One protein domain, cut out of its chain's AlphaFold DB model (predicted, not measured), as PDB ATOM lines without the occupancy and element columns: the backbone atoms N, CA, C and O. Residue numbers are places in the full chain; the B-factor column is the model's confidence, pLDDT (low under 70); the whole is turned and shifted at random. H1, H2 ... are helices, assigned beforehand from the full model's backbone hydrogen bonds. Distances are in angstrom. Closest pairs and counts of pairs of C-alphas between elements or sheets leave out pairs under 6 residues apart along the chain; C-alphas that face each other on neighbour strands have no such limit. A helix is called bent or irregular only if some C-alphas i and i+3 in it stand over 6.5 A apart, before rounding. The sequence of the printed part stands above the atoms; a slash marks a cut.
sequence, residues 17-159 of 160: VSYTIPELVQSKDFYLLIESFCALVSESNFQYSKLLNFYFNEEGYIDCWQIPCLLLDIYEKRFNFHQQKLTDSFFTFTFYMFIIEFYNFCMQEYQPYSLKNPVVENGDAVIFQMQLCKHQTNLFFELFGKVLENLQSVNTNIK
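Overview. This is residues 17 to 159 of the 160 residues of an uncharacterized protein of Treponema caldarium (UniProt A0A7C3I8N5). Two long helices, H6 and H7, lie side by side as a helical hairpin, and five shorter helices pack across it, with H2 and H3 crossing H6 and H4 crossing H7. The first part of H7 and the long link before it reach beyond this packed body, where residues 120 to 125 stick out. The printed part has 143 residues with seven named helices, H1 to H7 in order along the chain, and no named strand; the class is all helix. It is compact, with a radius of gyration of the C-alphas of 16.8 A, yet elongated, spanning 55 by 32 by 21 A.

Along the chain. Find C-alpha 123 at (-34.056, 1.113, 53.607); from there H7, residues 123 to 157, runs 51.0 A to C-alpha 157 at (-22.734, -37.940, 84.397). Before it in the chain, H6, residues 89 to 110, covers 31.5 A. H1 is residues 21 to 26, beginning at C-alpha 21 at (-25.523, -13.747, 76.766). H2, residues 28 to 44, is 24.5 A long, H3, residues 46 to 55, is 14.1 A, and H4, residues 66 to 75, is 14.0 A. H5, residues 79 to 87, is irregular: C-alphas 81 and 84 are 8.1 A apart.

Arrangement. Start at the hubs, H6 and H7, which touch four helices each. They form a hairpin at a shallow tilt of 5 degrees, opposite ways; their closest C-alphas, of Tyr 96 and Leu 148, are 6.7 A apart. H4 touches H7 about perpendicular, at 80 degrees, closest at the C-alphas of Tyr 75 and Val 147, 5.0 A; here H7 uses residues 143 to 151 alone. On H6, look at Phe 102, whose C-alpha is 6.8 A from that of Phe 37 in H2, where the two touch at a steep tilt of 62 degrees. H3 touches H6 with the C-alphas of Leu 51 and Phe 91 closest, 6.8 A. H1 touches H4 at a shallow tilt of 11 degrees, opposite ways, the C-alphas of Val 25 and Pro 68 being closest at 5.7 A. H5 and H6 touch only at the corner, and only just, with 3 pairs of C-alphas within 8 A. H2 and H7 are apart. Every O i to N i+4 pair is within hydrogen-bond range in H1, H3, H4, H6 and H7, against 12 of 13 in H2 and 3 of 5 in H5.

Size, cuts and confidence. The C-alphas farthest apart, of Glu 121 and Lys 159, are 57.5 A apart. The printed part has no cut, and the long link is H6 to H7, residues 111 to 122. Look for pLDDT under 70 at residues 112 to 121 and 155 to 159; the mean of the printed part is 86.3.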
ATOM      1  N   VAL A  17     -30.591  -3.205  73.216       70.00
ATOM      2  CA  VAL A  17     -29.786  -4.254  72.570       70.00
ATOM      3  C   VAL A  17     -28.797  -4.847  73.567       70.00
ATOM      4  O   VAL A  17     -27.893  -4.165  74.036       70.00
ATOM      5  N   SER A  18     -28.943  -6.140  73.844       81.56
ATOM      6  CA  SER A  18     -27.900  -6.934  74.497       81.56
ATOM      7  C   SER A  18     -26.894  -7.417  73.459       81.56
ATOM      8  O   SER A  18     -27.309  -7.851  72.384       81.56
ATOM      9  N   TYR A  19     -25.600  -7.353  73.775       82.94
ATOM     10  CA  TYR A  19     -24.515  -7.793  72.890       82.94
ATOM     11  C   TYR A  19     -23.952  -9.160  73.273       82.94
ATOM     12  O   TYR A  19     -23.324  -9.835  72.454       82.94
ATOM     13  N   THR A  20     -24.165  -9.570  74.522       91.00
ATOM     14  CA  THR A  20     -23.677 -10.835  75.074       91.00
ATOM     15  C   THR A  20     -24.790 -11.603  75.788       91.00
ATOM     16  O   THR A  20     -25.826 -11.044  76.141       91.00
ATOM     17  N   ILE A  21     -24.576 -12.903  76.020       92.94
ATOM     18  CA  ILE A  21     -25.523 -13.747  76.766       92.94
ATOM     19  C   ILE A  21     -25.736 -13.249  78.209       92.94
ATOM     20  O   ILE A  21     -26.893 -13.140  78.608       92.94
ATOM     21  N   PRO A  22     -24.694 -12.885  78.990       93.38
ATOM     22  CA  PRO A  22     -24.903 -12.311  80.319       93.38
ATOM     23  C   PRO A  22     -25.725 -11.019  80.292       93.38
ATOM     24  O   PRO A  22     -26.635 -10.870  81.102       93.38
ATOM     25  N   GLU A  23     -25.454 -10.119  79.339       91.44
ATOM     26  CA  GLU A  23     -26.240  -8.890  79.166       91.44
ATOM     27  C   GLU A  23     -27.702  -9.196  78.839       91.44
ATOM     28  O   GLU A  23     -28.589  -8.585  79.427       91.44
ATOM     29  N   LEU A  24     -27.955 -10.174  77.959       91.19
ATOM     30  CA  LEU A  24     -29.308 -10.608  77.617       91.19
ATOM     31  C   LEU A  24     -30.047 -11.110  78.853       91.19
ATOM     32  O   LEU A  24     -31.132 -10.623  79.155       91.19
ATOM     33  N   VAL A  25     -29.458 -12.060  79.578       91.94
ATOM     34  CA  VAL A  25     -30.098 -12.720  80.725       91.94
ATOM     35  C   VAL A  25     -30.345 -11.747  81.882       91.94
ATOM     36  O   VAL A  25     -31.335 -11.881  82.597       91.94
ATOM     37  N   GLN A  26     -29.472 -10.752  82.054       90.19
ATOM     38  CA  GLN A  26     -29.606  -9.707  83.075       90.19
ATOM     39  C   GLN A  26     -30.451  -8.512  82.611       90.19
ATOM     40  O   GLN A  26     -30.718  -7.602  83.399       90.19
ATOM     41  N   SER A  27     -30.870  -8.483  81.343       89.19
ATOM     42  CA  SER A  27     -31.675  -7.387  80.817       89.19
ATOM     43  C   SER A  27     -33.062  -7.363  81.457       89.19
ATOM     44  O   SER A  27     -33.677  -8.391  81.757       89.19
ATOM     45  N   LYS A  28     -33.599  -6.150  81.614       87.50
ATOM     46  CA  LYS A  28     -34.979  -5.943  82.067       87.50
ATOM     47  C   LYS A  28     -35.987  -6.632  81.143       87.50
ATOM     48  O   LYS A  28     -36.983  -7.164  81.619       87.50
ATOM     49  N   ASP A  29     -35.721  -6.627  79.843       86.19
ATOM     50  CA  ASP A  29     -36.601  -7.213  78.835       86.19
ATOM     51  C   ASP A  29     -36.700  -8.731  79.003       86.19
ATOM     52  O   ASP A  29     -37.798  -9.287  79.025       86.19
ATOM     53  N   PHE A  30     -35.564  -9.399  79.229       90.19
ATOM     54  CA  PHE A  30     -35.536 -10.831  79.514       90.19
ATOM     55  C   PHE A  30     -36.241 -11.170  80.830       90.19
ATOM     56  O   PHE A  30     -36.984 -12.152  80.893       90.19
ATOM     57  N   TYR A  31     -36.079 -10.330  81.858       90.75
ATOM     58  CA  TYR A  31     -36.825 -10.478  83.108       90.75
ATOM     59  C   TYR A  31     -38.345 -10.388  82.891       90.75
ATOM     60  O   TYR A  31     -39.093 -11.249  83.349       90.75
ATOM     61  N   LEU A  32     -38.816  -9.388  82.142       90.12
ATOM     62  CA  LEU A  32     -40.244  -9.231  81.855       90.12
ATOM     63  C   LEU A  32     -40.812 -10.420  81.072       90.12
ATOM     64  O   LEU A  32     -41.957 -10.815  81.297       90.12
ATOM     65  N   LEU A  33     -40.020 -11.013  80.176       91.94
ATOM     66  CA  LEU A  33     -40.418 -12.211  79.440       91.94
ATOM     67  C   LEU A  33     -40.557 -13.422  80.343       91.94
ATOM     68  O   LEU A  33     -41.574 -14.108  80.259       91.94
ATOM     69  N   ILE A  34     -39.570 -13.693  81.203       95.00
ATOM     70  CA  ILE A  34     -39.657 -14.846  82.100       95.00
ATOM     71  C   ILE A  34     -40.790 -14.666  83.109       95.00
ATOM     72  O   ILE A  34     -41.523 -15.618  83.362       95.00
ATOM     73  N   GLU A  35     -40.994 -13.454  83.625       93.50
ATOM     74  CA  GLU A  35     -42.081 -13.140  84.554       93.50
ATOM     75  C   GLU A  35     -43.450 -13.362  83.888       93.50
ATOM     76  O   GLU A  35     -44.317 -14.054  84.430       93.50
ATOM     77  N   SER A  36     -43.620 -12.851  82.664       92.19
ATOM     78  CA  SER A  36     -44.842 -13.022  81.869       92.19
ATOM     79  C   SER A  36     -45.102 -14.484  81.522       92.19
ATOM     80  O   SER A  36     -46.233 -14.960  81.642       92.19
ATOM     81  N   PHE A  37     -44.056 -15.212  81.135       95.00
ATOM     82  CA  PHE A  37     -44.143 -16.635  80.849       95.00
ATOM     83  C   PHE A  37     -44.532 -17.429  82.096       95.00
ATOM     84  O   PHE A  37     -45.475 -18.213  82.039       95.00
ATOM     85  N   CYS A  38     -43.875 -17.188  83.235       94.88
ATOM     86  CA  CYS A  38     -44.177 -17.848  84.506       94.88
ATOM     87  C   CYS A  38     -45.627 -17.612  84.931       94.88
ATOM     88  O   CYS A  38     -46.316 -18.566  85.298       94.88
ATOM     89  N   ALA A  39     -46.120 -16.374  84.821       91.56
ATOM     90  CA  ALA A  39     -47.518 -16.056  85.085       91.56
ATOM     91  C   ALA A  39     -48.455 -16.882  84.188       91.56
ATOM     92  O   ALA A  39     -49.326 -17.586  84.697       91.56
ATOM     93  N   LEU A  40     -48.212 -16.890  82.873       93.19
ATOM     94  CA  LEU A  40     -49.022 -17.627  81.899       93.19
ATOM     95  C   LEU A  40     -49.052 -19.141  82.171       93.19
ATOM     96  O   LEU A  40     -50.119 -19.765  82.168       93.19
ATOM     97  N   VAL A  41     -47.889 -19.755  82.389       93.56
ATOM     98  CA  VAL A  41     -47.794 -21.212  82.541       93.56
ATOM     99  C   VAL A  41     -48.225 -21.700  83.916       93.56
ATOM    100  O   VAL A  41     -48.712 -22.823  84.032       93.56
ATOM    101  N   SER A  42     -48.091 -20.873  84.955       90.06
ATOM    102  CA  SER A  42     -48.530 -21.227  86.309       90.06
ATOM    103  C   SER A  42     -50.051 -21.388  86.414       90.06
ATOM    104  O   SER A  42     -50.519 -22.214  87.200       90.06
ATOM    105  N   GLU A  43     -50.809 -20.657  85.592       89.44
ATOM    106  CA  GLU A  43     -52.272 -20.730  85.524       89.44
ATOM    107  C   GLU A  43     -52.767 -21.878  84.632       89.44
ATOM    108  O   GLU A  43     -53.821 -22.459  84.887       89.44
ATOM    109  N   SER A  44     -52.014 -22.213  83.581       89.88
ATOM    110  CA  SER A  44     -52.472 -23.109  82.509       89.88
ATOM    111  C   SER A  44     -51.864 -24.514  82.544       89.88
ATOM    112  O   SER A  44     -52.448 -25.446  81.988       89.88
ATOM    113  N   ASN A  45     -50.722 -24.705  83.213       92.75
ATOM    114  CA  ASN A  45     -50.008 -25.977  83.252       92.75
ATOM    115  C   ASN A  45     -49.636 -26.373  84.688       92.75
ATOM    116  O   ASN A  45     -48.741 -25.813  85.320       92.75
ATOM    117  N   PHE A  46     -50.287 -27.426  85.186       93.38
ATOM    118  CA  PHE A  46     -50.080 -27.928  86.544       93.38
ATOM    119  C   PHE A  46     -48.642 -28.393  86.827       93.38
ATOM    120  O   PHE A  46     -48.166 -28.243  87.951       93.38
ATOM    121  N   GLN A  47     -47.937 -28.948  85.835       94.38
ATOM    122  CA  GLN A  47     -46.554 -29.402  86.022       94.38
ATOM    123  C   GLN A  47     -45.601 -28.217  86.184       94.38
ATOM    124  O   GLN A  47     -44.745 -28.243  87.066       94.38
ATOM    125  N   TYR A  48     -45.788 -27.153  85.401       95.25
ATOM    126  CA  TYR A  48     -45.004 -25.926  85.557       95.25
ATOM    127  C   TYR A  48     -45.364 -25.177  86.831       95.25
ATOM    128  O   TYR A  48     -44.469 -24.734  87.540       95.25
ATOM    129  N   SER A  49     -46.644 -25.137  87.199       94.25
ATOM    130  CA  SER A  49     -47.063 -24.604  88.495       94.25
ATOM    131  C   SER A  49     -46.376 -25.330  89.659       94.25
ATOM    132  O   SER A  49     -45.846 -24.684  90.563       94.25
ATOM    133  N   LYS A  50     -46.290 -26.667  89.616       94.75
ATOM    134  CA  LYS A  50     -45.539 -27.459  90.603       94.75
ATOM    135  C   LYS A  50     -44.044 -27.164  90.594       94.75
ATOM    136  O   LYS A  50     -43.475 -26.974  91.664       94.75
ATOM    137  N   LEU A  51     -43.419 -27.134  89.417       95.81
ATOM    138  CA  LEU A  51     -41.999 -26.813  89.269       95.81
ATOM    139  C   LEU A  51     -41.684 -25.451  89.907       95.81
ATOM    140  O   LEU A  51     -40.801 -25.360  90.755       95.81
ATOM    141  N   LEU A  52     -42.437 -24.415  89.533       95.62
ATOM    142  CA  LEU A  52     -42.250 -23.050  90.021       95.62
ATOM    143  C   LEU A  52     -42.464 -22.955  91.533       95.62
ATOM    144  O   LEU A  52     -41.617 -22.418  92.240       95.62
ATOM    145  N   ASN A  53     -43.546 -23.541  92.047       93.69
ATOM    146  CA  ASN A  53     -43.844 -23.485  93.475       93.69
ATOM    147  C   ASN A  53     -42.873 -24.294  94.342       93.69
ATOM    148  O   ASN A  53     -42.668 -23.948  95.498       93.69
ATOM    149  N   PHE A  54     -42.298 -25.380  93.828       93.19
ATOM    150  CA  PHE A  54     -41.410 -26.224  94.627       93.19
ATOM    151  C   PHE A  54     -39.955 -25.744  94.596       93.19
ATOM    152  O   PHE A  54     -39.265 -25.827  95.607       93.19
ATOM    153  N   TYR A  55     -39.483 -25.246  93.450       93.81
ATOM    154  CA  TYR A  55     -38.062 -24.942  93.241       93.81
ATOM    155  C   TYR A  55     -37.716 -23.458  93.210       93.81
ATOM    156  O   TYR A  55     -36.530 -23.130  93.296       93.81
ATOM    157  N   PHE A  56     -38.712 -22.592  93.043       94.00
ATOM    158  CA  PHE A  56     -38.527 -21.155  92.845       94.00
ATOM    159  C   PHE A  56     -39.487 -20.325  93.708       94.00
ATOM    160  O   PHE A  56     -39.658 -19.140  93.455       94.00
ATOM    161  N   ASN A  57     -40.147 -20.924  94.705       92.12
ATOM    162  CA  ASN A  57     -40.973 -20.178  95.649       92.12
ATOM    163  C   ASN A  57     -40.132 -19.727  96.841       92.12
ATOM    164  O   ASN A  57     -39.527 -20.556  97.522       92.12
ATOM    165  N   GLU A  58     -40.156 -18.429  97.112       87.62
ATOM    166  CA  GLU A  58     -39.625 -17.838  98.330       87.62
ATOM    167  C   GLU A  58     -40.746 -17.070  99.034       87.62
ATOM    168  O   GLU A  58     -41.439 -16.246  98.439       87.62
ATOM    169  N   GLU A  59     -40.966 -17.389 100.311       85.00
ATOM    170  CA  GLU A  59     -41.925 -16.692 101.184       85.00
ATOM    171  C   GLU A  59     -43.369 -16.607 100.640       85.00
ATOM    172  O   GLU A  59     -44.128 -15.698 100.978       85.00
ATOM    173  N   GLY A  60     -43.789 -17.583  99.828       83.06
ATOM    174  CA  GLY A  60     -45.139 -17.645  99.264       83.06
ATOM    175  C   GLY A  60     -45.284 -16.996  97.888       83.06
ATOM    176  O   GLY A  60     -46.393 -16.994  97.352       83.06
ATOM    177  N   TYR A  61     -44.193 -16.518  97.283       86.44
ATOM    178  CA  TYR A  61     -44.173 -15.944  95.936       86.44
ATOM    179  C   TYR A  61     -43.160 -16.665  95.045       86.44
ATOM    180  O   TYR A  61     -42.118 -17.109  95.508       86.44
ATOM    181  N   ILE A  62     -43.465 -16.790  93.750       90.19
ATOM    182  CA  ILE A  62     -42.524 -17.356  92.773       90.19
ATOM    183  C   ILE A  62     -41.481 -16.284  92.440       90.19
ATOM    184  O   ILE A  62     -41.798 -15.299  91.770       90.19
ATOM    185  N   ASP A  63     -40.241 -16.490  92.878       91.69
ATOM    186  CA  ASP A  63     -39.114 -15.640  92.524       91.69
ATOM    187  C   ASP A  63     -38.608 -15.978  91.115       91.69
ATOM    188  O   ASP A  63     -37.760 -16.847  90.887       91.69
ATOM    189  N   CYS A  64     -39.150 -15.255  90.136       91.81
ATOM    190  CA  CYS A  64     -38.786 -15.418  88.735       91.81
ATOM    191  C   CYS A  64     -37.333 -15.003  88.439       91.81
ATOM    192  O   CYS A  64     -36.818 -15.405  87.397       91.81
ATOM    193  N   TRP A  65     -36.652 -14.249  89.318       90.56
ATOM    194  CA  TRP A  65     -35.250 -13.848  89.113       90.56
ATOM    195  C   TRP A  65     -34.273 -15.017  89.204       90.56
ATOM    196  O   TRP A  65     -33.235 -15.012  88.537       90.56
ATOM    197  N   GLN A  66     -34.611 -16.054  89.968       92.38
ATOM    198  CA  GLN A  66     -33.756 -17.232  90.105       92.38
ATOM    199  C   GLN A  66     -33.616 -18.019  88.802       92.38
ATOM    200  O   GLN A  66     -32.618 -18.713  88.609       92.38
ATOM    201  N   ILE A  67     -34.599 -17.925  87.903       95.12
ATOM    202  CA  ILE A  67     -34.607 -18.684  86.650       95.12
ATOM    203  C   ILE A  67     -33.541 -18.147  85.675       95.12
ATOM    204  O   ILE A  67     -32.711 -18.948  85.244       95.12
ATOM    205  N   PRO A  68     -33.467 -16.836  85.362       94.00
ATOM    206  CA  PRO A  68     -32.344 -16.244  84.634       94.00
ATOM    207  C   PRO A  68     -30.974 -16.568  85.244       94.00
ATOM    208  O   PRO A  68     -30.057 -16.949  84.519       94.00
ATOM    209  N   CYS A  69     -30.826 -16.487  86.570       92.50
ATOM    210  CA  CYS A  69     -29.563 -16.832  87.231       92.50
ATOM    211  C   CYS A  69     -29.182 -18.298  86.998       92.50
ATOM    212  O   CYS A  69     -28.060 -18.589  86.588       92.50
ATOM    213  N   LEU A  70     -30.135 -19.216  87.176       94.69
ATOM    214  CA  LEU A  70     -29.933 -20.635  86.908       94.69
ATOM    215  C   LEU A  70     -29.582 -20.895  85.435       94.69
ATOM    216  O   LEU A  70     -28.699 -21.699  85.148       94.69
ATOM    217  N   LEU A  71     -30.252 -20.218  84.498       95.12
ATOM    218  CA  LEU A  71     -29.950 -20.303  83.069       95.12
ATOM    219  C   LEU A  71     -28.501 -19.914  82.777       95.12
ATOM    220  O   LEU A  71     -27.810 -20.636  82.058       95.12
ATOM    221  N   LEU A  72     -28.037 -18.805  83.354       94.94
ATOM    222  CA  LEU A  72     -26.668 -18.331  83.176       94.94
ATOM    223  C   LEU A  72     -25.652 -19.298  83.795       94.94
ATOM    224  O   LEU A  72     -24.666 -19.647  83.151       94.94
ATOM    225  N   ASP A  73     -25.922 -19.799  84.999       94.44
ATOM    226  CA  ASP A  73     -25.049 -20.769  85.659       94.44
ATOM    227  C   ASP A  73     -24.956 -22.078  84.865       94.44
ATOM    228  O   ASP A  73     -23.865 -22.622  84.684       94.44
ATOM    229  N   ILE A  74     -26.074 -22.578  84.328       94.38
ATOM    230  CA  ILE A  74     -26.072 -23.757  83.454       94.38
ATOM    231  C   ILE A  74     -25.300 -23.462  82.166       94.38
ATOM    232  O   ILE A  74     -24.494 -24.293  81.743       94.38
ATOM    233  N   TYR A  75     -25.519 -22.301  81.546       95.06
ATOM    234  CA  TYR A  75     -24.812 -21.867  80.340       95.06
ATOM    235  C   TYR A  75     -23.287 -21.865  80.551       95.06
ATOM    236  O   TYR A  75     -22.543 -22.416  79.737       95.06
ATOM    237  N   GLU A  76     -22.823 -21.348  81.690       93.88
ATOM    238  CA  GLU A  76     -21.406 -21.271  82.066       93.88
ATOM    239  C   GLU A  76     -20.852 -22.560  82.711       93.88
ATOM    240  O   GLU A  76     -19.696 -22.585  83.140       93.88
ATOM    241  N   LYS A  77     -21.646 -23.640  82.782       91.56
ATOM    242  CA  LYS A  77     -21.307 -24.920  83.442       91.56
ATOM    243  C   LYS A  77     -20.963 -24.791  84.935       91.56
ATOM    244  O   LYS A  77     -20.185 -25.576  85.481       91.56
ATOM    245  N   ARG A  78     -21.556 -23.819  85.625       91.25
ATOM    246  CA  ARG A  78     -21.390 -23.550  87.063       91.25
ATOM    247  C   ARG A  78     -22.464 -24.258  87.893       91.25
ATOM    248  O   ARG A  78     -23.279 -23.639  88.565       91.25
ATOM    249  N   PHE A  79     -22.455 -25.589  87.879       87.38
ATOM    250  CA  PHE A  79     -23.529 -26.395  88.482       87.38
ATOM    251  C   PHE A  79     -23.493 -26.502  90.012       87.38
ATOM    252  O   PHE A  79     -24.479 -26.919  90.613       87.38
ATOM    253  N   ASN A  80     -22.373 -26.147  90.651       82.38
ATOM    254  CA  ASN A  80     -22.123 -26.435  92.070       82.38
ATOM    255  C   ASN A  80     -23.212 -25.881  93.006       82.38
ATOM    256  O   ASN A  80     -23.571 -26.536  93.979       82.38
ATOM    257  N   PHE A  81     -23.770 -24.708  92.699       82.06
ATOM    258  CA  PHE A  81     -24.814 -24.077  93.513       82.06
ATOM    259  C   PHE A  81     -26.201 -24.707  93.328       82.06
ATOM    260  O   PHE A  81     -27.069 -24.551  94.182       82.06
ATOM    261  N   HIS A  82     -26.398 -25.465  92.247       87.19
ATOM    262  CA  HIS A  82     -27.693 -26.020  91.843       87.19
ATOM    263  C   HIS A  82     -27.714 -27.547  91.854       87.19
ATOM    264  O   HIS A  82     -28.685 -28.145  91.395       87.19
ATOM    265  N   GLN A  83     -26.665 -28.190  92.378       83.69
ATOM    266  CA  GLN A  83     -26.474 -29.638  92.289       83.69
ATOM    267  C   GLN A  83     -27.693 -30.419  92.792       83.69
ATOM    268  O   GLN A  83     -28.130 -31.339  92.116       83.69
ATOM    269  N   GLN A  84     -28.294 -30.007  93.914       85.56
ATOM    270  CA  GLN A  84     -29.494 -30.659  94.454       85.56
ATOM    271  C   GLN A  84     -30.672 -30.627  93.468       85.56
ATOM    272  O   GLN A  84     -31.293 -31.662  93.231       85.56
ATOM    273  N   LYS A  85     -30.941 -29.466  92.851       89.31
ATOM    274  CA  LYS A  85     -31.996 -29.319  91.833       89.31
ATOM    275  C   LYS A  85     -31.663 -30.164  90.599       89.31
ATOM    276  O   LYS A  85     -32.510 -30.886  90.091       89.31
ATOM    277  N   LEU A  86     -30.411 -30.122  90.148       88.75
ATOM    278  CA  LEU A  86     -29.955 -30.799  88.932       88.75
ATOM    279  C   LEU A  86     -29.804 -32.323  89.073       88.75
ATOM    280  O   LEU A  86     -29.729 -33.011  88.061       88.75
ATOM    281  N   THR A  87     -29.784 -32.866  90.293       88.19
ATOM    282  CA  THR A  87     -29.867 -34.318  90.532       88.19
ATOM    283  C   THR A  87     -31.295 -34.849  90.598       88.19
ATOM    284  O   THR A  87     -31.500 -36.061  90.543       88.19
ATOM    285  N   ASP A  88     -32.290 -33.969  90.716       92.44
ATOM    286  CA  ASP A  88     -33.691 -34.366  90.736       92.44
ATOM    287  C   ASP A  88     -34.194 -34.614  89.299       92.44
ATOM    288  O   ASP A  88     -34.142 -33.750  88.417       92.44
ATOM    289  N   SER A  89     -34.683 -35.831  89.046       90.38
ATOM    290  CA  SER A  89     -35.156 -36.253  87.724       90.38
ATOM    291  C   SER A  89     -36.461 -35.575  87.305       90.38
ATOM    292  O   SER A  89     -36.662 -35.319  86.118       90.38
ATOM    293  N   PHE A  90     -37.335 -35.252  88.262       91.94
ATOM    294  CA  PHE A  90     -38.533 -34.464  88.010       91.94
ATOM    295  C   PHE A  90     -38.146 -33.031  87.645       91.94
ATOM    296  O   PHE A  90     -38.610 -32.526  86.622       91.94
ATOM    297  N   PHE A  91     -37.251 -32.405  88.419       94.88
ATOM    298  CA  PHE A  91     -36.769 -31.057  88.113       94.88
ATOM    299  C   PHE A  91     -36.170 -30.992  86.715       94.88
ATOM    300  O   PHE A  91     -36.620 -30.208  85.888       94.88
ATOM    301  N   THR A  92     -35.170 -31.825  86.432       93.19
ATOM    302  CA  THR A  92     -34.429 -31.778  85.168       93.19
ATOM    303  C   THR A  92     -35.321 -32.041  83.959       93.19
ATOM    304  O   THR A  92     -35.219 -31.316  82.971       93.19
ATOM    305  N   PHE A  93     -36.230 -33.018  84.033       93.19
ATOM    306  CA  PHE A  93     -37.177 -33.297  82.954       93.19
ATOM    307  C   PHE A  93     -38.150 -32.133  82.728       93.19
ATOM    308  O   PHE A  93     -38.311 -31.663  81.600       93.19
ATOM    309  N   THR A  94     -38.793 -31.640  83.788       95.06
ATOM    310  CA  THR A  94     -39.792 -30.573  83.664       95.06
ATOM    311  C   THR A  94     -39.144 -29.236  83.311       95.06
ATOM    312  O   THR A  94     -39.694 -28.501  82.494       95.06
ATOM    313  N   PHE A  95     -37.959 -28.937  83.847       96.00
ATOM    314  CA  PHE A  95     -37.196 -27.739  83.511       96.00
ATOM    315  C   PHE A  95     -36.723 -27.770  82.055       96.00
ATOM    316  O   PHE A  95     -36.836 -26.767  81.364       96.00
ATOM    317  N   TYR A  96     -36.295 -28.923  81.530       95.19
ATOM    318  CA  TYR A  96     -35.958 -29.067  80.109       95.19
ATOM    319  C   TYR A  96     -37.136 -28.690  79.193       95.19
ATOM    320  O   TYR A  96     -36.972 -27.911  78.253       95.19
ATOM    321  N   MET A  97     -38.339 -29.189  79.497       95.62
ATOM    322  CA  MET A  97     -39.557 -28.835  78.754       95.62
ATOM    323  C   MET A  97     -39.923 -27.356  78.921       95.62
ATOM    324  O   MET A  97     -40.236 -26.685  77.937       95.62
ATOM    325  N   PHE A  98     -39.789 -26.830  80.140       96.75
ATOM    326  CA  PHE A  98     -40.006 -25.420  80.452       96.75
ATOM    327  C   PHE A  98     -39.094 -24.508  79.616       96.75
ATOM    328  O   PHE A  98     -39.569 -23.521  79.066       96.75
ATOM    329  N   ILE A  99     -37.810 -24.852  79.447       96.88
ATOM    330  CA  ILE A  99     -36.859 -24.087  78.623       96.88
ATOM    331  C   ILE A  99     -37.256 -24.085  77.143       96.88
ATOM    332  O   ILE A  99     -37.184 -23.042  76.494       96.88
ATOM    333  N   ILE A 100     -37.713 -25.219  76.607       95.50
ATOM    334  CA  ILE A 100     -38.186 -25.300  75.215       95.50
ATOM    335  C   ILE A 100     -39.421 -24.418  75.007       95.50
ATOM    336  O   ILE A 100     -39.496 -23.669  74.031       95.50
ATOM    337  N   GLU A 101     -40.393 -24.489  75.913       96.12
ATOM    338  CA  GLU A 101     -41.595 -23.660  75.818       96.12
ATOM    339  C   GLU A 101     -41.288 -22.177  76.023       96.12
ATOM    340  O   GLU A 101     -41.822 -21.342  75.292       96.12
ATOM    341  N   PHE A 102     -40.367 -21.846  76.929       96.19
ATOM    342  CA  PHE A 102     -39.945 -20.469  77.143       96.19
ATOM    343  C   PHE A 102     -39.232 -19.886  75.916       96.19
ATOM    344  O   PHE A 102     -39.492 -18.742  75.544       96.19
ATOM    345  N   TYR A 103     -38.397 -20.671  75.225       94.56
ATOM    346  CA  TYR A 103     -37.808 -20.263  73.945       94.56
ATOM    347  C   TYR A 103     -38.891 -19.923  72.916       94.56
ATOM    348  O   TYR A 103     -38.848 -18.863  72.287       94.56
ATOM    349  N   ASN A 104     -39.888 -20.800  72.767       92.12
ATOM    350  CA  ASN A 104     -40.990 -20.584  71.830       92.12
ATOM    351  C   ASN A 104     -41.794 -19.330  72.187       92.12
ATOM    352  O   ASN A 104     -42.122 -18.551  71.294       92.12
ATOM    353  N   PHE A 105     -42.056 -19.109  73.477       92.50
ATOM    354  CA  PHE A 105     -42.692 -17.893  73.974       92.50
ATOM    355  C   PHE A 105     -41.879 -16.645  73.605       92.50
ATOM    356  O   PHE A 105     -42.418 -15.721  73.001       92.50
ATOM    357  N   CYS A 106     -40.564 -16.646  73.852       89.62
ATOM    358  CA  CYS A 106     -39.692 -15.531  73.475       89.62
ATOM    359  C   CYS A 106     -39.764 -15.241  71.969       89.62
ATOM    360  O   CYS A 106     -39.901 -14.088  71.567       89.62
ATOM    361  N   MET A 107     -39.713 -16.269  71.117       87.81
ATOM    362  CA  MET A 107     -39.788 -16.087  69.661       87.81
ATOM    363  C   MET A 107     -41.153 -15.561  69.193       87.81
ATOM    364  O   MET A 107     -41.213 -14.788  68.234       87.81
ATOM    365  N   GLN A 108     -42.241 -15.963  69.858       86.12
ATOM    366  CA  GLN A 108     -43.592 -15.479  69.567       86.12
ATOM    367  C   GLN A 108     -43.781 -14.014  69.958       86.12
ATOM    368  O   GLN A 108     -44.363 -13.263  69.176       86.12
ATOM    369  N   GLU A 109     -43.268 -13.603  71.118       81.81
ATOM    370  CA  GLU A 109     -43.404 -12.225  71.599       81.81
ATOM    371  C   GLU A 109     -42.473 -11.260  70.856       81.81
ATOM    372  O   GLU A 109     -42.896 -10.180  70.447       81.81
ATOM    373  N   TYR A 110     -41.223 -11.657  70.588       71.62
ATOM    374  CA  TYR A 110     -40.284 -10.795  69.863       71.62
ATOM    375  C   TYR A 110     -40.566 -10.677  68.369       71.62
ATOM    376  O   TYR A 110     -40.127  -9.704  67.756       71.62
ATOM    377  N   GLN A 111     -41.229 -11.671  67.771       73.44
ATOM    378  CA  GLN A 111     -41.497 -11.746  66.333       73.44
ATOM    379  C   GLN A 111     -40.305 -11.292  65.463       73.44
ATOM    380  O   GLN A 111     -40.445 -10.362  64.663       73.44
ATOM    381  N   PRO A 112     -39.123 -11.930  65.561       64.56
ATOM    382  CA  PRO A 112     -37.896 -11.453  64.908       64.56
ATOM    383  C   PRO A 112     -37.962 -11.412  63.369       64.56
ATOM    384  O   PRO A 112     -37.062 -10.883  62.718       64.56
ATOM    385  N   TYR A 113     -39.025 -11.965  62.781       64.62
ATOM    386  CA  TYR A 113     -39.293 -11.991  61.345       64.62
ATOM    387  C   TYR A 113     -40.312 -10.929  60.889       64.62
ATOM    388  O   TYR A 113     -40.560 -10.806  59.689       64.62
ATOM    389  N   SER A 114     -40.904 -10.162  61.811       63.38
ATOM    390  CA  SER A 114     -41.940  -9.169  61.513       63.38
ATOM    391  C   SER A 114     -41.346  -7.760  61.451       63.38
ATOM    392  O   SER A 114     -41.051  -7.142  62.472       63.38
ATOM    393  N   LEU A 115     -41.215  -7.206  60.244       62.06
ATOM    394  CA  LEU A 115     -40.897  -5.788  60.048       62.06
ATOM    395  C   LEU A 115     -42.183  -4.954  60.140       62.06
ATOM    396  O   LEU A 115     -43.185  -5.285  59.505       62.06
ATOM    397  N   LYS A 116     -42.181  -3.860  60.914       60.47
ATOM    398  CA  LYS A 116     -43.342  -2.956  60.989       60.47
ATOM    399  C   LYS A 116     -43.373  -2.014  59.780       60.47
ATOM    400  O   LYS A 116     -42.338  -1.491  59.372       60.47
ATOM    401  N   ASN A 117     -44.582  -1.704  59.306       52.44
ATOM    402  CA  ASN A 117     -44.854  -0.777  58.195       52.44
ATOM    403  C   ASN A 117     -44.058   0.553  58.217       52.44
ATOM    404  O   ASN A 117     -43.574   0.928  57.154       52.44
ATOM    405  N   PRO A 118     -43.843   1.247  59.359       52.56
ATOM    406  CA  PRO A 118     -43.117   2.524  59.379       52.56
ATOM    407  C   PRO A 118     -41.619   2.401  59.072       52.56
ATOM    408  O   PRO A 118     -40.984   3.388  58.722       52.56
ATOM    409  N   VAL A 119     -41.029   1.211  59.230       56.03
ATOM    410  CA  VAL A 119     -39.599   0.994  58.961       56.03
ATOM    411  C   VAL A 119     -39.366   0.754  57.471       56.03
ATOM    412  O   VAL A 119     -38.331   1.149  56.950       56.03
ATOM    413  N   VAL A 120     -40.363   0.216  56.760       58.44
ATOM    414  CA  VAL A 120     -40.302  -0.118  55.324       58.44
ATOM    415  C   VAL A 120     -40.020   1.107  54.439       58.44
ATOM    416  O   VAL A 120     -39.494   0.962  53.339       58.44
ATOM    417  N   GLU A 121     -40.306   2.316  54.924       64.50
ATOM    418  CA  GLU A 121     -40.115   3.570  54.182       64.50
ATOM    419  C   GLU A 121     -38.652   4.061  54.154       64.50
ATOM    420  O   GLU A 121     -38.309   4.910  53.331       64.50
ATOM    421  N   ASN A 122     -37.763   3.514  54.997       72.12
ATOM    422  CA  ASN A 122     -36.339   3.863  55.034       72.12
ATOM    423  C   ASN A 122     -35.456   2.603  55.002       72.12
ATOM    424  O   ASN A 122     -35.282   1.927  56.015       72.12
ATOM    425  N   GLY A 123     -34.852   2.322  53.843       70.00
ATOM    426  CA  GLY A 123     -34.056   1.113  53.607       70.00
ATOM    427  C   GLY A 123     -32.909   0.889  54.600       70.00
ATOM    428  O   GLY A 123     -32.704  -0.240  55.040       70.00
ATOM    429  N   ASP A 124     -32.211   1.945  55.026       74.81
ATOM    430  CA  ASP A 124     -31.116   1.820  56.000       74.81
ATOM    431  C   ASP A 124     -31.643   1.462  57.396       74.81
ATOM    432  O   ASP A 124     -31.051   0.646  58.108       74.81
ATOM    433  N   ALA A 125     -32.798   2.019  57.775       72.25
ATOM    434  CA  ALA A 125     -33.471   1.682  59.025       72.25
ATOM    435  C   ALA A 125     -33.987   0.232  59.020       72.25
ATOM    436  O   ALA A 125     -33.847  -0.459  60.033       72.25
ATOM    437  N   VAL A 126     -34.502  -0.258  57.882       75.12
ATOM    438  CA  VAL A 126     -34.885  -1.672  57.702       75.12
ATOM    439  C   VAL A 126     -33.683  -2.581  57.914       75.12
ATOM    440  O   VAL A 126     -33.753  -3.508  58.719       75.12
ATOM    441  N   ILE A 127     -32.576  -2.324  57.213       77.62
ATOM    442  CA  ILE A 127     -31.379  -3.171  57.276       77.62
ATOM    443  C   ILE A 127     -30.839  -3.222  58.706       77.62
ATOM    444  O   ILE A 127     -30.540  -4.304  59.212       77.62
ATOM    445  N   PHE A 128     -30.761  -2.073  59.379       78.19
ATOM    446  CA  PHE A 128     -30.320  -2.009  60.768       78.19
ATOM    447  C   PHE A 128     -31.251  -2.795  61.703       78.19
ATOM    448  O   PHE A 128     -30.777  -3.593  62.513       78.19
ATOM    449  N   GLN A 129     -32.572  -2.648  61.563       77.19
ATOM    450  CA  GLN A 129     -33.528  -3.403  62.376       77.19
ATOM    451  C   GLN A 129     -33.419  -4.914  62.130       77.19
ATOM    452  O   GLN A 129     -33.424  -5.691  63.085       77.19
ATOM    453  N   MET A 130     -33.262  -5.345  60.875       78.94
ATOM    454  CA  MET A 130     -33.050  -6.756  60.537       78.94
ATOM    455  C   MET A 130     -31.772  -7.307  61.176       78.94
ATOM    456  O   MET A 130     -31.770  -8.435  61.671       78.94
ATOM    457  N   GLN A 131     -30.689  -6.525  61.191       82.56
ATOM    458  CA  GLN A 131     -29.439  -6.910  61.849       82.56
ATOM    459  C   GLN A 131     -29.618  -7.069  63.362       82.56
ATOM    460  O   GLN A 131     -29.132  -8.053  63.921       82.56
ATOM    461  N   LEU A 132     -30.352  -6.160  64.010       80.19
ATOM    462  CA  LEU A 132     -30.669  -6.261  65.436       80.19
ATOM    463  C   LEU A 132     -31.527  -7.491  65.753       80.19
ATOM    464  O   LEU A 132     -31.183  -8.253  66.656       80.19
ATOM    465  N   CYS A 133     -32.586  -7.728  64.973       80.31
ATOM    466  CA  CYS A 133     -33.454  -8.900  65.122       80.31
ATOM    467  C   CYS A 133     -32.659 -10.198  64.983       80.31
ATOM    468  O   CYS A 133     -32.751 -11.091  65.827       80.31
ATOM    469  N   LYS A 134     -31.810 -10.278  63.953       84.62
ATOM    470  CA  LYS A 134     -30.912 -11.415  63.744       84.62
ATOM    471  C   LYS A 134     -29.968 -11.614  64.928       84.62
ATOM    472  O   LYS A 134     -29.776 -12.745  65.360       84.62
ATOM    473  N   HIS A 135     -29.375 -10.538  65.442       87.56
ATOM    474  CA  HIS A 135     -28.433 -10.627  66.549       87.56
ATOM    475  C   HIS A 135     -29.090 -11.164  67.824       87.56
ATOM    476  O   HIS A 135     -28.600 -12.156  68.359       87.56
ATOM    477  N   GLN A 136     -30.217 -10.602  68.276       84.56
ATOM    478  CA  GLN A 136     -30.859 -11.135  69.486       84.56
ATOM    479  C   GLN A 136     -31.405 -12.545  69.263       84.56
ATOM    480  O   GLN A 136     -31.272 -13.378  70.151       84.56
ATOM    481  N   THR A 137     -31.942 -12.861  68.078       87.38
ATOM    482  CA  THR A 137     -32.367 -14.239  67.760       87.38
ATOM    483  C   THR A 137     -31.212 -15.221  67.930       87.38
ATOM    484  O   THR A 137     -31.393 -16.290  68.508       87.38
ATOM    485  N   ASN A 138     -30.008 -14.849  67.483       90.81
ATOM    486  CA  ASN A 138     -28.817 -15.666  67.690       90.81
ATOM    487  C   ASN A 138     -28.471 -15.806  69.177       90.81
ATOM    488  O   ASN A 138     -28.144 -16.909  69.595       90.81
ATOM    489  N   LEU A 139     -28.580 -14.735  69.971       92.06
ATOM    490  CA  LEU A 139     -28.340 -14.804  71.417       92.06
ATOM    491  C   LEU A 139     -29.346 -15.731  72.118       92.06
ATOM    492  O   LEU A 139     -28.944 -16.559  72.930       92.06
ATOM    493  N   PHE A 140     -30.636 -15.651  71.776       92.50
ATOM    494  CA  PHE A 140     -31.649 -16.588  72.272       92.50
ATOM    495  C   PHE A 140     -31.317 -18.023  71.862       92.50
ATOM    496  O   PHE A 140     -31.291 -18.924  72.696       92.50
ATOM    497  N   PHE A 141     -31.019 -18.256  70.586       93.00
ATOM    498  CA  PHE A 141     -30.678 -19.592  70.110       93.00
ATOM    499  C   PHE A 141     -29.441 -20.164  70.822       93.00
ATOM    500  O   PHE A 141     -29.450 -21.319  71.247       93.00
ATOM    501  N   GLU A 142     -28.398 -19.353  70.998       95.56
ATOM    502  CA  GLU A 142     -27.162 -19.737  71.676       95.56
ATOM    503  C   GLU A 142     -27.387 -20.030  73.162       95.56
ATOM    504  O   GLU A 142     -26.992 -21.102  73.624       95.56
ATOM    505  N   LEU A 143     -28.070 -19.138  73.892       96.06
ATOM    506  CA  LEU A 143     -28.396 -19.322  75.309       96.06
ATOM    507  C   LEU A 143     -29.151 -20.633  75.524       96.06
ATOM    508  O   LEU A 143     -28.705 -21.502  76.274       96.06
ATOM    509  N   PHE A 144     -30.298 -20.783  74.860       96.19
ATOM    510  CA  PHE A 144     -31.191 -21.912  75.088       96.19
ATOM    511  C   PHE A 144     -30.568 -23.213  74.575       96.19
ATOM    512  O   PHE A 144     -30.622 -24.230  75.266       96.19
ATOM    513  N   GLY A 145     -29.900 -23.177  73.417       95.75
ATOM    514  CA  GLY A 145     -29.180 -24.326  72.874       95.75
ATOM    515  C   GLY A 145     -28.099 -24.833  73.828       95.75
ATOM    516  O   GLY A 145     -28.064 -26.026  74.139       95.75
ATOM    517  N   LYS A 146     -27.261 -23.934  74.360       96.56
ATOM    518  CA  LYS A 146     -26.202 -24.312  75.305       96.56
ATOM    519  C   LYS A 146     -26.737 -24.774  76.649       96.56
ATOM    520  O   LYS A 146     -26.196 -25.719  77.214       96.56
ATOM    521  N   VAL A 147     -27.808 -24.162  77.146       96.19
ATOM    522  CA  VAL A 147     -28.464 -24.599  78.384       96.19
ATOM    523  C   VAL A 147     -28.985 -26.028  78.247       96.19
ATOM    524  O   VAL A 147     -28.715 -26.855  79.115       96.19
ATOM    525  N   LEU A 148     -29.673 -26.349  77.149       95.38
ATOM    526  CA  LEU A 148     -30.200 -27.694  76.908       95.38
ATOM    527  C   LEU A 148     -29.075 -28.730  76.741       95.38
ATOM    528  O   LEU A 148     -29.153 -29.807  77.331       95.38
ATOM    529  N   GLU A 149     -28.011 -28.398  76.002       94.31
ATOM    530  CA  GLU A 149     -26.817 -29.248  75.854       94.31
ATOM    531  C   GLU A 149     -26.160 -29.535  77.213       94.31
ATOM    532  O   GLU A 149     -25.872 -30.683  77.562       94.31
ATOM    533  N   ASN A 150     -25.972 -28.493  78.023       93.31
ATOM    534  CA  ASN A 150     -25.338 -28.607  79.329       93.31
ATOM    535  C   ASN A 150     -26.219 -29.384  80.322       93.31
ATOM    536  O   ASN A 150     -25.696 -30.235  81.043       93.31
ATOM    537  N   LEU A 151     -27.543 -29.186  80.317       90.19
ATOM    538  CA  LEU A 151     -28.482 -29.985  81.119       90.19
ATOM    539  C   LEU A 151     -28.412 -31.478  80.775       90.19
ATOM    540  O   LEU A 151     -28.408 -32.321  81.673       90.19
ATOM    541  N   GLN A 152     -28.321 -31.821  79.488       86.50
ATOM    542  CA  GLN A 152     -28.171 -33.214  79.062       86.50
ATOM    543  C   GLN A 152     -26.859 -33.827  79.563       86.50
ATOM    544  O   GLN A 152     -26.872 -34.961  80.041       86.50
ATOM    545  N   SER A 153     -25.757 -33.070  79.523       83.38
ATOM    546  CA  SER A 153     -24.452 -33.544  80.005       83.38
ATOM    547  C   SER A 153     -24.437 -33.857  81.508       83.38
ATOM    548  O   SER A 153     -23.779 -34.800  81.950       83.38
ATOM    549  N   VAL A 154     -25.211 -33.109  82.303       77.50
ATOM    550  CA  VAL A 154     -25.368 -33.371  83.740       77.50
ATOM    551  C   VAL A 154     -26.123 -34.684  83.963       77.50
ATOM    552  O   VAL A 154     -25.693 -35.512  84.761       77.50
ATOM    553  N   ASN A 155     -27.185 -34.932  83.193       63.97
ATOM    554  CA  ASN A 155     -27.972 -36.164  83.285       63.97
ATOM    555  C   ASN A 155     -27.204 -37.429  82.864       63.97
ATOM    556  O   ASN A 155     -27.523 -38.518  83.346       63.97
ATOM    557  N   THR A 156     -26.214 -37.318  81.972       61.84
ATOM    558  CA  THR A 156     -25.344 -38.449  81.607       61.84
ATOM    559  C   THR A 156     -24.314 -38.765  82.688       61.84
ATOM    560  O   THR A 156     -24.096 -39.937  82.966       61.84
ATOM    561  N   ASN A 157     -23.761 -37.752  83.361       56.81
ATOM    562  CA  ASN A 157     -22.734 -37.940  84.397       56.81
ATOM    563  C   ASN A 157     -23.283 -38.488  85.728       56.81
ATOM    564  O   ASN A 157     -22.508 -38.923  86.567       56.81
ATOM    565  N   ILE A 158     -24.602 -38.451  85.946       52.09
ATOM    566  CA  ILE A 158     -25.254 -39.004  87.150       52.09
ATOM    567  C   ILE A 158     -25.547 -40.513  86.998       52.09
ATOM    568  O   ILE A 158     -25.878 -41.185  87.972       52.09
ATOM    569  N   LYS A 159     -25.449 -41.063  85.779       43.50
ATOM    570  CA  LYS A 159     -25.726 -42.482  85.491       43.50
ATOM    571  C   LYS A 159     -24.484 -43.386  85.501       43.50
ATOM    572  O   LYS A 159     -24.651 -44.589  85.299       43.50
TER     573      LYS A 159